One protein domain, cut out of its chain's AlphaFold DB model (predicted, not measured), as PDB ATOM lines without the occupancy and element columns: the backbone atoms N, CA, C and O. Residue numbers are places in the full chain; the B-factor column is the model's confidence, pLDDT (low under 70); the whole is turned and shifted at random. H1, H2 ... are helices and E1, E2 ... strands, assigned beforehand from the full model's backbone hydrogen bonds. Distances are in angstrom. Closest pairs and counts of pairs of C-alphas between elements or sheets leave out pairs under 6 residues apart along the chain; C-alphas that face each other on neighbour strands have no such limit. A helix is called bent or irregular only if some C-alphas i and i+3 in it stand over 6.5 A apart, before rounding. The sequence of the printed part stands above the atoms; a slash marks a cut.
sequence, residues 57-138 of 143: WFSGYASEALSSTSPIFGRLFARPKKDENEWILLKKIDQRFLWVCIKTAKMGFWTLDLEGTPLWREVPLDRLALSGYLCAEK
ATOM      1  N   TRP A  57      40.132 134.997  32.278       52.91
ATOM      2  CA  TRP A  57      39.465 133.712  32.093       52.91
ATOM      3  C   TRP A  57      39.424 133.230  30.637       52.91
ATOM      4  O   TRP A  57      39.592 132.050  30.331       52.91
ATOM      5  N   PHE A  58      39.216 134.169  29.720       55.38
ATOM      6  CA  PHE A  58      39.107 133.912  28.292       55.38
ATOM      7  C   PHE A  58      40.477 133.971  27.606       55.38
ATOM      8  O   PHE A  58      40.681 133.357  26.563       55.38
ATOM      9  N   SER A  59      41.426 134.690  28.211       52.84
ATOM     10  CA  SER A  59      42.757 134.944  27.671       52.84
ATOM     11  C   SER A  59      43.534 133.661  27.372       52.84
ATOM     12  O   SER A  59      44.171 133.611  26.334       52.84
ATOM     13  N   GLY A  60      43.413 132.597  28.177       58.16
ATOM     14  CA  GLY A  60      44.085 131.318  27.913       58.16
ATOM     15  C   GLY A  60      43.562 130.632  26.646       58.16
ATOM     16  O   GLY A  60      44.283 130.501  25.658       58.16
ATOM     17  N   TYR A  61      42.275 130.275  26.639       58.59
ATOM     18  CA  TYR A  61      41.639 129.557  25.526       58.59
ATOM     19  C   TYR A  61      41.587 130.373  24.237       58.59
ATOM     20  O   TYR A  61      41.735 129.844  23.135       58.59
ATOM     21  N   ALA A  62      41.375 131.679  24.361       53.88
ATOM     22  CA  ALA A  62      41.320 132.560  23.217       53.88
ATOM     23  C   ALA A  62      42.704 132.937  22.706       53.88
ATOM     24  O   ALA A  62      42.852 133.052  21.499       53.88
ATOM     25  N   SER A  63      43.715 133.097  23.567       54.47
ATOM     26  CA  SER A  63      45.098 133.275  23.110       54.47
ATOM     27  C   SER A  63      45.598 132.024  22.404       54.47
ATOM     28  O   SER A  63      46.250 132.141  21.376       54.47
ATOM     29  N   GLU A  64      45.259 130.825  22.876       53.81
ATOM     30  CA  GLU A  64      45.608 129.584  22.179       53.81
ATOM     31  C   GLU A  64      44.917 129.502  20.807       53.81
ATOM     32  O   GLU A  64      45.573 129.310  19.783       53.81
ATOM     33  N   ALA A  65      43.618 129.809  20.755       51.00
ATOM     34  CA  ALA A  65      42.859 129.930  19.510       51.00
ATOM     35  C   ALA A  65      43.383 131.018  18.547       51.00
ATOM     36  O   ALA A  65      43.289 130.860  17.330       51.00
ATOM     37  N   LEU A  66      43.902 132.130  19.079       51.34
ATOM     38  CA  LEU A  66      44.381 133.299  18.329       51.34
ATOM     39  C   LEU A  66      45.871 133.237  17.963       51.34
ATOM     40  O   LEU A  66      46.293 133.979  17.081       51.34
ATOM     41  N   SER A  67      46.666 132.410  18.647       48.88
ATOM     42  CA  SER A  67      48.122 132.293  18.452       48.88
ATOM     43  C   SER A  67      48.516 131.279  17.376       48.88
ATOM     44  O   SER A  67      49.668 131.268  16.945       48.88
ATOM     45  N   SER A  68      47.573 130.453  16.904       44.25
ATOM     46  CA  SER A  68      47.832 129.553  15.779       44.25
ATOM     47  C   SER A  68      47.958 130.347  14.471       44.25
ATOM     48  O   SER A  68      47.258 131.330  14.244       44.25
ATOM     49  N   THR A  69      48.879 129.924  13.614       43.09
ATOM     50  CA  THR A  69      49.401 130.579  12.401       43.09
ATOM     51  C   THR A  69      48.394 130.791  11.246       43.09
ATOM     52  O   THR A  69      48.773 130.716  10.078       43.09
ATOM     53  N   SER A  70      47.106 131.032  11.507       44.47
ATOM     54  CA  SER A  70      46.084 131.226  10.465       44.47
ATOM     55  C   SER A  70      44.829 131.957  10.981       44.47
ATOM     56  O   SER A  70      44.548 131.905  12.175       44.47
ATOM     57  N   PRO A  71      44.081 132.681  10.128       53.31
ATOM     58  CA  PRO A  71      44.067 134.137  10.123       53.31
ATOM     59  C   PRO A  71      42.693 134.695  10.530       53.31
ATOM     60  O   PRO A  71      41.697 133.986  10.615       53.31
ATOM     61  N   ILE A  72      42.655 136.010  10.759       53.19
ATOM     62  CA  ILE A  72      41.469 136.880  10.666       53.19
ATOM     63  C   ILE A  72      40.199 136.262  11.279       53.19
ATOM     64  O   ILE A  72      39.380 135.633  10.610       53.19
ATOM     65  N   PHE A  73      39.998 136.504  12.576       54.56
ATOM     66  CA  PHE A  73      38.731 136.202  13.242       54.56
ATOM     67  C   PHE A  73      37.555 136.755  12.428       54.56
ATOM     68  O   PHE A  73      37.525 137.946  12.098       54.56
ATOM     69  N   GLY A  74      36.591 135.892  12.107       48.59
ATOM     70  CA  GLY A  74      35.490 136.213  11.213       48.59
ATOM     71  C   GLY A  74      34.545 137.228  11.850       48.59
ATOM     72  O   GLY A  74      33.571 136.850  12.490       48.59
ATOM     73  N   ARG A  75      34.794 138.528  11.636       53.03
ATOM     74  CA  ARG A  75      33.891 139.633  12.032       53.03
ATOM     75  C   ARG A  75      32.489 139.537  11.406       53.03
ATOM     76  O   ARG A  75      31.592 140.273  11.801       53.03
ATOM     77  N   LEU A  76      32.303 138.665  10.413       55.88
ATOM     78  CA  LEU A  76      31.120 138.621   9.550       55.88
ATOM     79  C   LEU A  76      30.052 137.606   9.988       55.88
ATOM     80  O   LEU A  76      28.910 137.707   9.543       55.88
ATOM     81  N   PHE A  77      30.373 136.656  10.870       66.31
ATOM     82  CA  PHE A  77      29.464 135.553  11.200       66.31
ATOM     83  C   PHE A  77      28.943 135.657  12.632       66.31
ATOM     84  O   PHE A  77      29.512 135.127  13.583       66.31
ATOM     85  N   ALA A  78      27.807 136.341  12.768       72.38
ATOM     86  CA  ALA A  78      27.124 136.553  14.042       72.38
ATOM     87  C   ALA A  78      26.243 135.376  14.489       72.38
ATOM     88  O   ALA A  78      25.510 135.509  15.460       72.38
ATOM     89  N   ARG A  79      26.253 134.249  13.773       84.25
ATOM     90  CA  ARG A  79      25.485 133.045  14.118       84.25
ATOM     91  C   ARG A  79      26.430 131.856  14.277       84.25
ATOM     92  O   ARG A  79      27.442 131.822  13.575       84.25
ATOM     93  N   PRO A  80      26.115 130.888  15.150       86.94
ATOM     94  CA  PRO A  80      26.927 129.689  15.290       86.94
ATOM     95  C   PRO A  80      26.823 128.808  14.040       86.94
ATOM     96  O   PRO A  80      25.948 129.005  13.186       86.94
ATOM     97  N   LYS A  81      27.709 127.813  13.942       87.69
ATOM     98  CA  LYS A  81      27.558 126.714  12.984       87.69
ATOM     99  C   LYS A  81      26.188 126.055  13.171       87.69
ATOM    100  O   LYS A  81      25.740 125.840  14.293       87.69
ATOM    101  N   LYS A  82      25.517 125.758  12.057       86.50
ATOM    102  CA  LYS A  82      24.275 124.979  12.065       86.50
ATOM    103  C   LYS A  82      24.632 123.499  12.117       86.50
ATOM    104  O   LYS A  82      25.057 122.940  11.109       86.50
ATOM    105  N   ASP A  83      24.488 122.899  13.283       87.25
ATOM    106  CA  ASP A  83      24.628 121.466  13.519       87.25
ATOM    107  C   ASP A  83      23.602 121.008  14.574       87.25
ATOM    108  O   ASP A  83      22.680 121.748  14.919       87.25
ATOM    109  N   GLU A  84      23.725 119.770  15.053       88.38
ATOM    110  CA  GLU A  84      22.852 119.213  16.099       88.38
ATOM    111  C   GLU A  84      23.142 119.788  17.497       88.38
ATOM    112  O   GLU A  84      22.413 119.513  18.456       88.38
ATOM    113  N   ASN A  85      24.212 120.578  17.643       87.56
ATOM    114  CA  ASN A  85      24.602 121.144  18.919       87.56
ATOM    115  C   ASN A  85      23.848 122.446  19.186       87.56
ATOM    116  O   ASN A  85      23.712 123.328  18.340       87.56
ATOM    117  N   GLU A  86      23.399 122.594  20.427       88.56
ATOM    118  CA  GLU A  86      22.829 123.847  20.897       88.56
ATOM    119  C   GLU A  86      23.968 124.784  21.304       88.56
ATOM    120  O   GLU A  86      24.626 124.588  22.332       88.56
ATOM    121  N   TRP A  87      24.230 125.765  20.446       90.12
ATOM    122  CA  TRP A  87      25.240 126.794  20.649       90.12
ATOM    123  C   TRP A  87      24.607 128.045  21.255       90.12
ATOM    124  O   TRP A  87      23.723 128.662  20.662       90.12
ATOM    125  N   ILE A  88      25.107 128.454  22.416       88.06
ATOM    126  CA  ILE A  88      24.667 129.642  23.146       88.06
ATOM    127  C   ILE A  88      25.745 130.712  23.005       88.06
ATOM    128  O   ILE A  88      26.936 130.402  23.050       88.06
ATOM    129  N   LEU A  89      25.348 131.969  22.804       85.38
ATOM    130  CA  LEU A  89      26.307 133.068  22.745       85.38
ATOM    131  C   LEU A  89      26.924 133.253  24.132       85.38
ATOM    132  O   LEU A  89      26.223 133.609  25.073       85.38
ATOM    133  N   LEU A  90      28.227 133.015  24.234       79.50
ATOM    134  CA  LEU A  90      28.997 133.215  25.453       79.50
ATOM    135  C   LEU A  90      29.424 134.675  25.578       79.50
ATOM    136  O   LEU A  90      29.240 135.292  26.615       79.50
ATOM    137  N   LYS A  91      30.014 135.243  24.518       75.75
ATOM    138  CA  LYS A  91      30.528 136.617  24.563       75.75
ATOM    139  C   LYS A  91      30.659 137.241  23.182       75.75
ATOM    140  O   LYS A  91      30.925 136.557  22.190       75.75
ATOM    141  N   LYS A  92      30.524 138.567  23.131       74.44
ATOM    142  CA  LYS A  92      30.824 139.386  21.952       74.44
ATOM    143  C   LYS A  92      32.018 140.293  22.233       74.44
ATOM    144  O   LYS A  92      31.975 141.084  23.168       74.44
ATOM    145  N   ILE A  93      33.053 140.227  21.399       69.69
ATOM    146  CA  ILE A  93      34.285 141.012  21.569       69.69
ATOM    147  C   ILE A  93      34.692 141.608  20.226       69.69
ATOM    148  O   ILE A  93      35.021 140.863  19.313       69.69
ATOM    149  N   ASP A  94      34.655 142.935  20.080       63.12
ATOM    150  CA  ASP A  94      35.037 143.633  18.836       63.12
ATOM    151  C   ASP A  94      34.448 142.980  17.564       63.12
ATOM    152  O   ASP A  94      35.152 142.603  16.625       63.12
ATOM    153  N   GLN A  95      33.121 142.782  17.577       60.81
ATOM    154  CA  GLN A  95      32.348 142.142  16.496       60.81
ATOM    155  C   GLN A  95      32.651 140.649  16.267       60.81
ATOM    156  O   GLN A  95      32.226 140.077  15.267       60.81
ATOM    157  N   ARG A  96      33.340 139.998  17.202       70.69
ATOM    158  CA  ARG A  96      33.581 138.551  17.220       70.69
ATOM    159  C   ARG A  96      32.599 137.908  18.179       70.69
ATOM    160  O   ARG A  96      32.372 138.444  19.262       70.69
ATOM    161  N   PHE A  97      32.032 136.779  17.783       77.62
ATOM    162  CA  PHE A  97      31.023 136.069  18.557       77.62
ATOM    163  C   PHE A  97      31.579 134.718  18.970       77.62
ATOM    164  O   PHE A  97      32.031 133.937  18.131       77.62
ATOM    165  N   LEU A  98      31.555 134.480  20.269       81.75
ATOM    166  CA  LEU A  98      32.081 133.285  20.895       81.75
ATOM    167  C   LEU A  98      30.886 132.501  21.381       81.75
ATOM    168  O   LEU A  98      30.089 133.002  22.171       81.75
ATOM    169  N   TRP A  99      30.743 131.299  20.859       87.50
ATOM    170  CA  TRP A  99      29.629 130.423  21.152       87.50
ATOM    171  C   TRP A  99      30.106 129.308  22.056       87.50
ATOM    172  O   TRP A  99      31.266 128.912  22.010       87.50
ATOM    173  N   VAL A 100      29.208 128.772  22.861       88.31
ATOM    174  CA  VAL A 100      29.493 127.615  23.691       88.31
ATOM    175  C   VAL A 100      28.401 126.578  23.536       88.31
ATOM    176  O   VAL A 100      27.219 126.909  23.487       88.31
ATOM    177  N   CYS A 101      28.797 125.315  23.472       89.38
ATOM    178  CA  CYS A 101      27.880 124.200  23.592       89.38
ATOM    179  C   CYS A 101      28.058 123.559  24.968       89.38
ATOM    180  O   CYS A 101      29.102 122.977  25.265       89.38
ATOM    181  N   ILE A 102      27.024 123.645  25.809       84.69
ATOM    182  CA  ILE A 102      27.057 123.111  27.181       84.69
ATOM    183  C   ILE A 102      27.177 121.581  27.167       84.69
ATOM    184  O   ILE A 102      27.931 121.011  27.953       84.69
ATOM    185  N   LYS A 103      26.477 120.904  26.243       86.56
ATOM    186  CA  LYS A 103      26.458 119.432  26.149       86.56
ATOM    187  C   LYS A 103      27.853 118.857  25.903       86.56
ATOM    188  O   LYS A 103      28.265 117.898  26.560       86.56
ATOM    189  N   THR A 104      28.576 119.458  24.961       87.94
ATOM    190  CA  THR A 104      29.906 119.004  24.541       87.94
ATOM    191  C   THR A 104      31.038 119.708  25.283       87.94
ATOM    192  O   THR A 104      32.177 119.265  25.172       87.94
ATOM    193  N   ALA A 105      30.730 120.743  26.073       86.31
ATOM    194  CA  ALA A 105      31.699 121.603  26.746       86.31
ATOM    195  C   ALA A 105      32.748 122.154  25.772       86.31
ATOM    196  O   ALA A 105      33.950 122.091  26.013       86.31
ATOM    197  N   LYS A 106      32.284 122.660  24.629       87.06
ATOM    198  CA  LYS A 106      33.147 123.245  23.603       87.06
ATOM    199  C   LYS A 106      32.821 124.704  23.388       87.06
ATOM    200  O   LYS A 106      31.652 125.081  23.347       87.06
ATOM    201  N   MET A 107      33.860 125.490  23.167       85.81
ATOM    202  CA  MET A 107      33.761 126.831  22.623       85.81
ATOM    203  C   MET A 107      33.875 126.776  21.107       85.81
ATOM    204  O   MET A 107      34.773 126.121  20.587       85.81
ATOM    205  N   GLY A 108      32.999 127.479  20.408       85.56
ATOM    206  CA  GLY A 108      32.963 127.561  18.958       85.56
ATOM    207  C   GLY A 108      33.053 129.002  18.472       85.56
ATOM    208  O   GLY A 108      32.447 129.904  19.057       85.56
ATOM    209  N   PHE A 109      33.805 129.240  17.404       82.12
ATOM    210  CA  PHE A 109      33.907 130.558  16.782       82.12
ATOM    211  C   PHE A 109      34.276 130.458  15.302       82.12
ATOM    212  O   PHE A 109      34.864 129.477  14.842       82.12
ATOM    213  N   TRP A 110      33.930 131.502  14.548       82.25
ATOM    214  CA  TRP A 110      34.288 131.612  13.138       82.25
ATOM    215  C   TRP A 110      35.661 132.259  12.956       82.25
ATOM    216  O   TRP A 110      35.957 133.332  13.487       82.25
ATOM    217  N   THR A 111      36.465 131.617  12.125       74.88
ATOM    218  CA  THR A 111      37.739 132.100  11.586       74.88
ATOM    219  C   THR A 111      37.639 132.182  10.071       74.88
ATOM    220  O   THR A 111      36.657 131.707   9.495       74.88
ATOM    221  N   LEU A 112      38.620 132.799   9.428       69.75
ATOM    222  CA  LEU A 112      38.852 132.608   8.002       69.75
ATOM    223  C   LEU A 112      40.047 131.659   7.835       69.75
ATOM    224  O   LEU A 112      40.813 131.475   8.777       69.75
ATOM    225  N   ASP A 113      40.201 131.016   6.686       71.44
ATOM    226  CA  ASP A 113      41.457 130.361   6.312       71.44
ATOM    227  C   ASP A 113      42.382 131.329   5.544       71.44
ATOM    228  O   ASP A 113      42.102 132.527   5.435       71.44
ATOM    229  N   LEU A 114      43.512 130.827   5.032       68.25
ATOM    230  CA  LEU A 114      44.479 131.618   4.252       68.25
ATOM    231  C   LEU A 114      43.898 132.165   2.938       68.25
ATOM    232  O   LEU A 114      44.413 133.151   2.417       68.25
ATOM    233  N   GLU A 115      42.831 131.554   2.427       72.25
ATOM    234  CA  GLU A 115      42.132 131.962   1.206       72.25
ATOM    235  C   GLU A 115      40.956 132.910   1.511       72.25
ATOM    236  O   GLU A 115      40.329 133.450   0.601       72.25
ATOM    237  N   GLY A 116      40.679 133.169   2.795       67.50
ATOM    238  CA  GLY A 116      39.574 134.012   3.243       67.50
ATOM    239  C   GLY A 116      38.235 133.276   3.351       67.50
ATOM    240  O   GLY A 116      37.199 133.929   3.503       67.50
ATOM    241  N   THR A 117      38.228 131.943   3.293       78.31
ATOM    242  CA  THR A 117      37.018 131.121   3.404       78.31
ATOM    243  C   THR A 117      36.604 130.956   4.871       78.31
ATOM    244  O   THR A 117      37.459 130.721   5.727       78.31
ATOM    245  N   PRO A 118      35.303 131.050   5.210       78.56
ATOM    246  CA  PRO A 118      34.829 130.871   6.581       78.56
ATOM    247  C   PRO A 118      35.068 129.458   7.118       78.56
ATOM    248  O   PRO A 118      34.619 128.475   6.531       78.56
ATOM    249  N   LEU A 119      35.689 129.366   8.291       81.56
ATOM    250  CA  LEU A 119      36.009 128.114   8.965       81.56
ATOM    251  C   LEU A 119      35.569 128.147  10.430       81.56
ATOM    252  O   LEU A 119      35.966 129.026  11.198       81.56
ATOM    253  N   TRP A 120      34.767 127.162  10.835       86.19
ATOM    254  CA  TRP A 120      34.361 126.988  12.228       86.19
ATOM    255  C   TRP A 120      35.458 126.274  13.015       86.19
ATOM    256  O   TRP A 120      35.901 125.191  12.626       86.19
ATOM    257  N   ARG A 121      35.881 126.868  14.129       82.25
ATOM    258  CA  ARG A 121      36.854 126.287  15.052       82.25
ATOM    259  C   ARG A 121      36.180 125.964  16.370       82.25
ATOM    260  O   ARG A 121      35.367 126.740  16.862       82.25
ATOM    261  N   GLU A 122      36.549 124.817  16.923       86.06
ATOM    262  CA  GLU A 122      36.073 124.340  18.212       86.06
ATOM    263  C   GLU A 122      37.264 124.111  19.132       86.06
ATOM    264  O   GLU A 122      38.233 123.460  18.742       86.06
ATOM    265  N   VAL A 123      37.173 124.622  20.353       81.00
ATOM    266  CA  VAL A 123      38.176 124.434  21.400       81.00
ATOM    267  C   VAL A 123      37.482 123.772  22.588       81.00
ATOM    268  O   VAL A 123      36.411 124.238  22.997       81.00
ATOM    269  N   PRO A 124      38.025 122.668  23.124       82.88
ATOM    270  CA  PRO A 124      37.476 122.058  24.324       82.88
ATOM    271  C   PRO A 124      37.615 123.029  25.500       82.88
ATOM    272  O   PRO A 124      38.662 123.642  25.694       82.88
ATOM    273  N   LEU A 125      36.550 123.163  26.282       79.06
ATOM    274  CA  LEU A 125      36.552 123.906  27.534       79.06
ATOM    275  C   LEU A 125      36.531 122.931  28.703       79.06
ATOM    276  O   LEU A 125      35.899 121.873  28.649       79.06
ATOM    277  N   ASP A 126      37.171 123.327  29.798       81.38
ATOM    278  CA  ASP A 126      36.968 122.643  31.065       81.38
ATOM    279  C   ASP A 126      35.511 122.840  31.533       81.38
ATOM    280  O   ASP A 126      34.973 123.951  31.536       81.38
ATOM    281  N   ARG A 127      34.842 121.738  31.894       80.00
ATOM    282  CA  ARG A 127      33.421 121.744  32.287       80.00
ATOM    283  C   ARG A 127      33.174 122.530  33.568       80.00
ATOM    284  O   ARG A 127      32.168 123.235  33.652       80.00
ATOM    285  N   LEU A 128      34.057 122.391  34.555       76.75
ATOM    286  CA  LEU A 128      33.936 123.077  35.840       76.75
ATOM    287  C   LEU A 128      34.144 124.567  35.637       76.75
ATOM    288  O   LEU A 128      33.336 125.374  36.093       76.75
ATOM    289  N   ALA A 129      35.161 124.908  34.857       72.50
ATOM    290  CA  ALA A 129      35.425 126.260  34.438       72.50
ATOM    291  C   ALA A 129      34.168 126.853  33.763       72.50
ATOM    292  O   ALA A 129      33.625 127.853  34.235       72.50
ATOM    293  N   LEU A 130      33.642 126.213  32.711       77.12
ATOM    294  CA  LEU A 130      32.479 126.721  31.978       77.12
ATOM    295  C   LEU A 130      31.263 126.911  32.891       77.12
ATOM    296  O   LEU A 130      30.565 127.919  32.794       77.12
ATOM    297  N   SER A 131      31.017 125.962  33.794       75.38
ATOM    298  CA  SER A 131      29.932 126.082  34.768       75.38
ATOM    299  C   SER A 131      30.127 127.269  35.715       75.38
ATOM    300  O   SER A 131      29.172 128.002  35.966       75.38
ATOM    301  N   GLY A 132      31.361 127.516  36.168       72.00
ATOM    302  CA  GLY A 132      31.712 128.668  36.993       72.00
ATOM    303  C   GLY A 132      31.512 129.990  36.255       72.00
ATOM    304  O   GLY A 132      30.919 130.910  36.810       72.00
ATOM    305  N   TYR A 133      31.914 130.064  34.984       72.12
ATOM    306  CA  TYR A 133      31.708 131.250  34.151       72.12
ATOM    307  C   TYR A 133      30.220 131.530  33.905       72.12
ATOM    308  O   TYR A 133      29.751 132.642  34.128       72.12
ATOM    309  N   LEU A 134      29.449 130.516  33.499       74.06
ATOM    310  CA  LEU A 134      28.007 130.658  33.273       74.06
ATOM    311  C   LEU A 134      27.251 131.013  34.560       74.06
ATOM    312  O   LEU A 134      26.241 131.708  34.495       74.06
ATOM    313  N   CYS A 135      27.723 130.546  35.719       70.38
ATOM    314  CA  CYS A 135      27.191 130.944  37.019       70.38
ATOM    315  C   CYS A 135      27.548 132.397  37.364       70.38
ATOM    316  O   CYS A 135      26.707 133.108  37.901       70.38
ATOM    317  N   ALA A 136      28.767 132.842  37.048       67.00
ATOM    318  CA  ALA A 136      29.203 134.217  37.279       67.00
ATOM    319  C   ALA A 136      28.473 135.226  36.373       67.00
ATOM    320  O   ALA A 136      28.156 136.323  36.824       67.00
ATOM    321  N   GLU A 137      28.164 134.860  35.123       64.50
ATOM    322  CA  GLU A 137      27.372 135.708  34.220       64.50
ATOM    323  C   GLU A 137      25.852 135.618  34.456       64.50
ATOM    324  O   GLU A 137      25.125 136.569  34.162       64.50
ATOM    325  N   LYS A 138      25.333 134.534  35.051       55.47
ATOM    326  CA  LYS A 138      23.935 134.462  35.510       55.47
ATOM    327  C   LYS A 138      23.768 135.068  36.913       55.47
ATOM    328  O   LYS A 138      23.715 134.332  37.887       55.47
TER     329      LYS A 138
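AT A GLANCE: This is residues 57 to 138 of the 143 residues of an uncharacterized protein of Acidithiobacillus thiooxidans (UniProt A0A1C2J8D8). A strongly twisted sheet of four strands forms a wall, with H1 over E3 and E4 on one face and H2 at one end of the sheet. The unnamed stretch 68 to 86 leads round the sheet from H1 to E1. The 82 printed residues hold H1, E1, E2, E3, E4 and H2 in that order, a mixed class; the sheet order is E1 - E2 - E3 - E4, antiparallel throughout. The whole is compact, with a radius of gyration of the C-alphas of 12.5 A and spans of 38 by 27 by 21 A.

IN THESE COORDINATES: Find C-alpha 57 at (39.465, 133.712, 32.093); from there H1 runs 16.2 A to residue 67. It is only just irregular: C-alphas 57 and 60 are 6.7 A apart. Then read E1, residues 87 to 93, 16.9 A; E2, 96 to 101, 16.7 A; E3, 106 to 112, 19.1 A; and E4, 118 to 124, 20.0 A. H2, residues 127 to 137, spans 15.3 A and ends at C-alpha 137, (27.372, 135.708, 34.220).

HOW THE PARTS SIT: E1 to E4 form a meander, each strand the antiparallel neighbour of the one before. Look for hydrogen-bond range at N 90 and O 98, 2.8 A, in hairpin E1 and E2; N 99 and O 108, 2.8 A, in E2 and E3; N 109 and O 121, 3.0 A, in E3 and E4. H1 is on the sheet, at a height of 9.8 A, over E3 and only just over E4, where 3 of its C-alphas fall. It runs slantwise to the strands, at 37 degrees to E3 on the local plane. The closest C-alphas of H1 and E4 are those of Tyr 61 and Val 123, 7.4 A. H2 is on the sheet too; H1 and H2 are only just apart, 8.4 A at the closest. In H2 every O i to N i+4 pair is within hydrogen-bond range, in H1 6 of 7.

THE WHOLE: The C-alphas farthest apart, of Glu 115 and Lys 138, are 38.9 A apart. The printed part has no cut. The link from H1 to E1 is long. Mean pLDDT of the printed part is 72.3; look for values under 70 at residues 57 to 77, 93 to 95, 112, 114, 116 and 136 to 138.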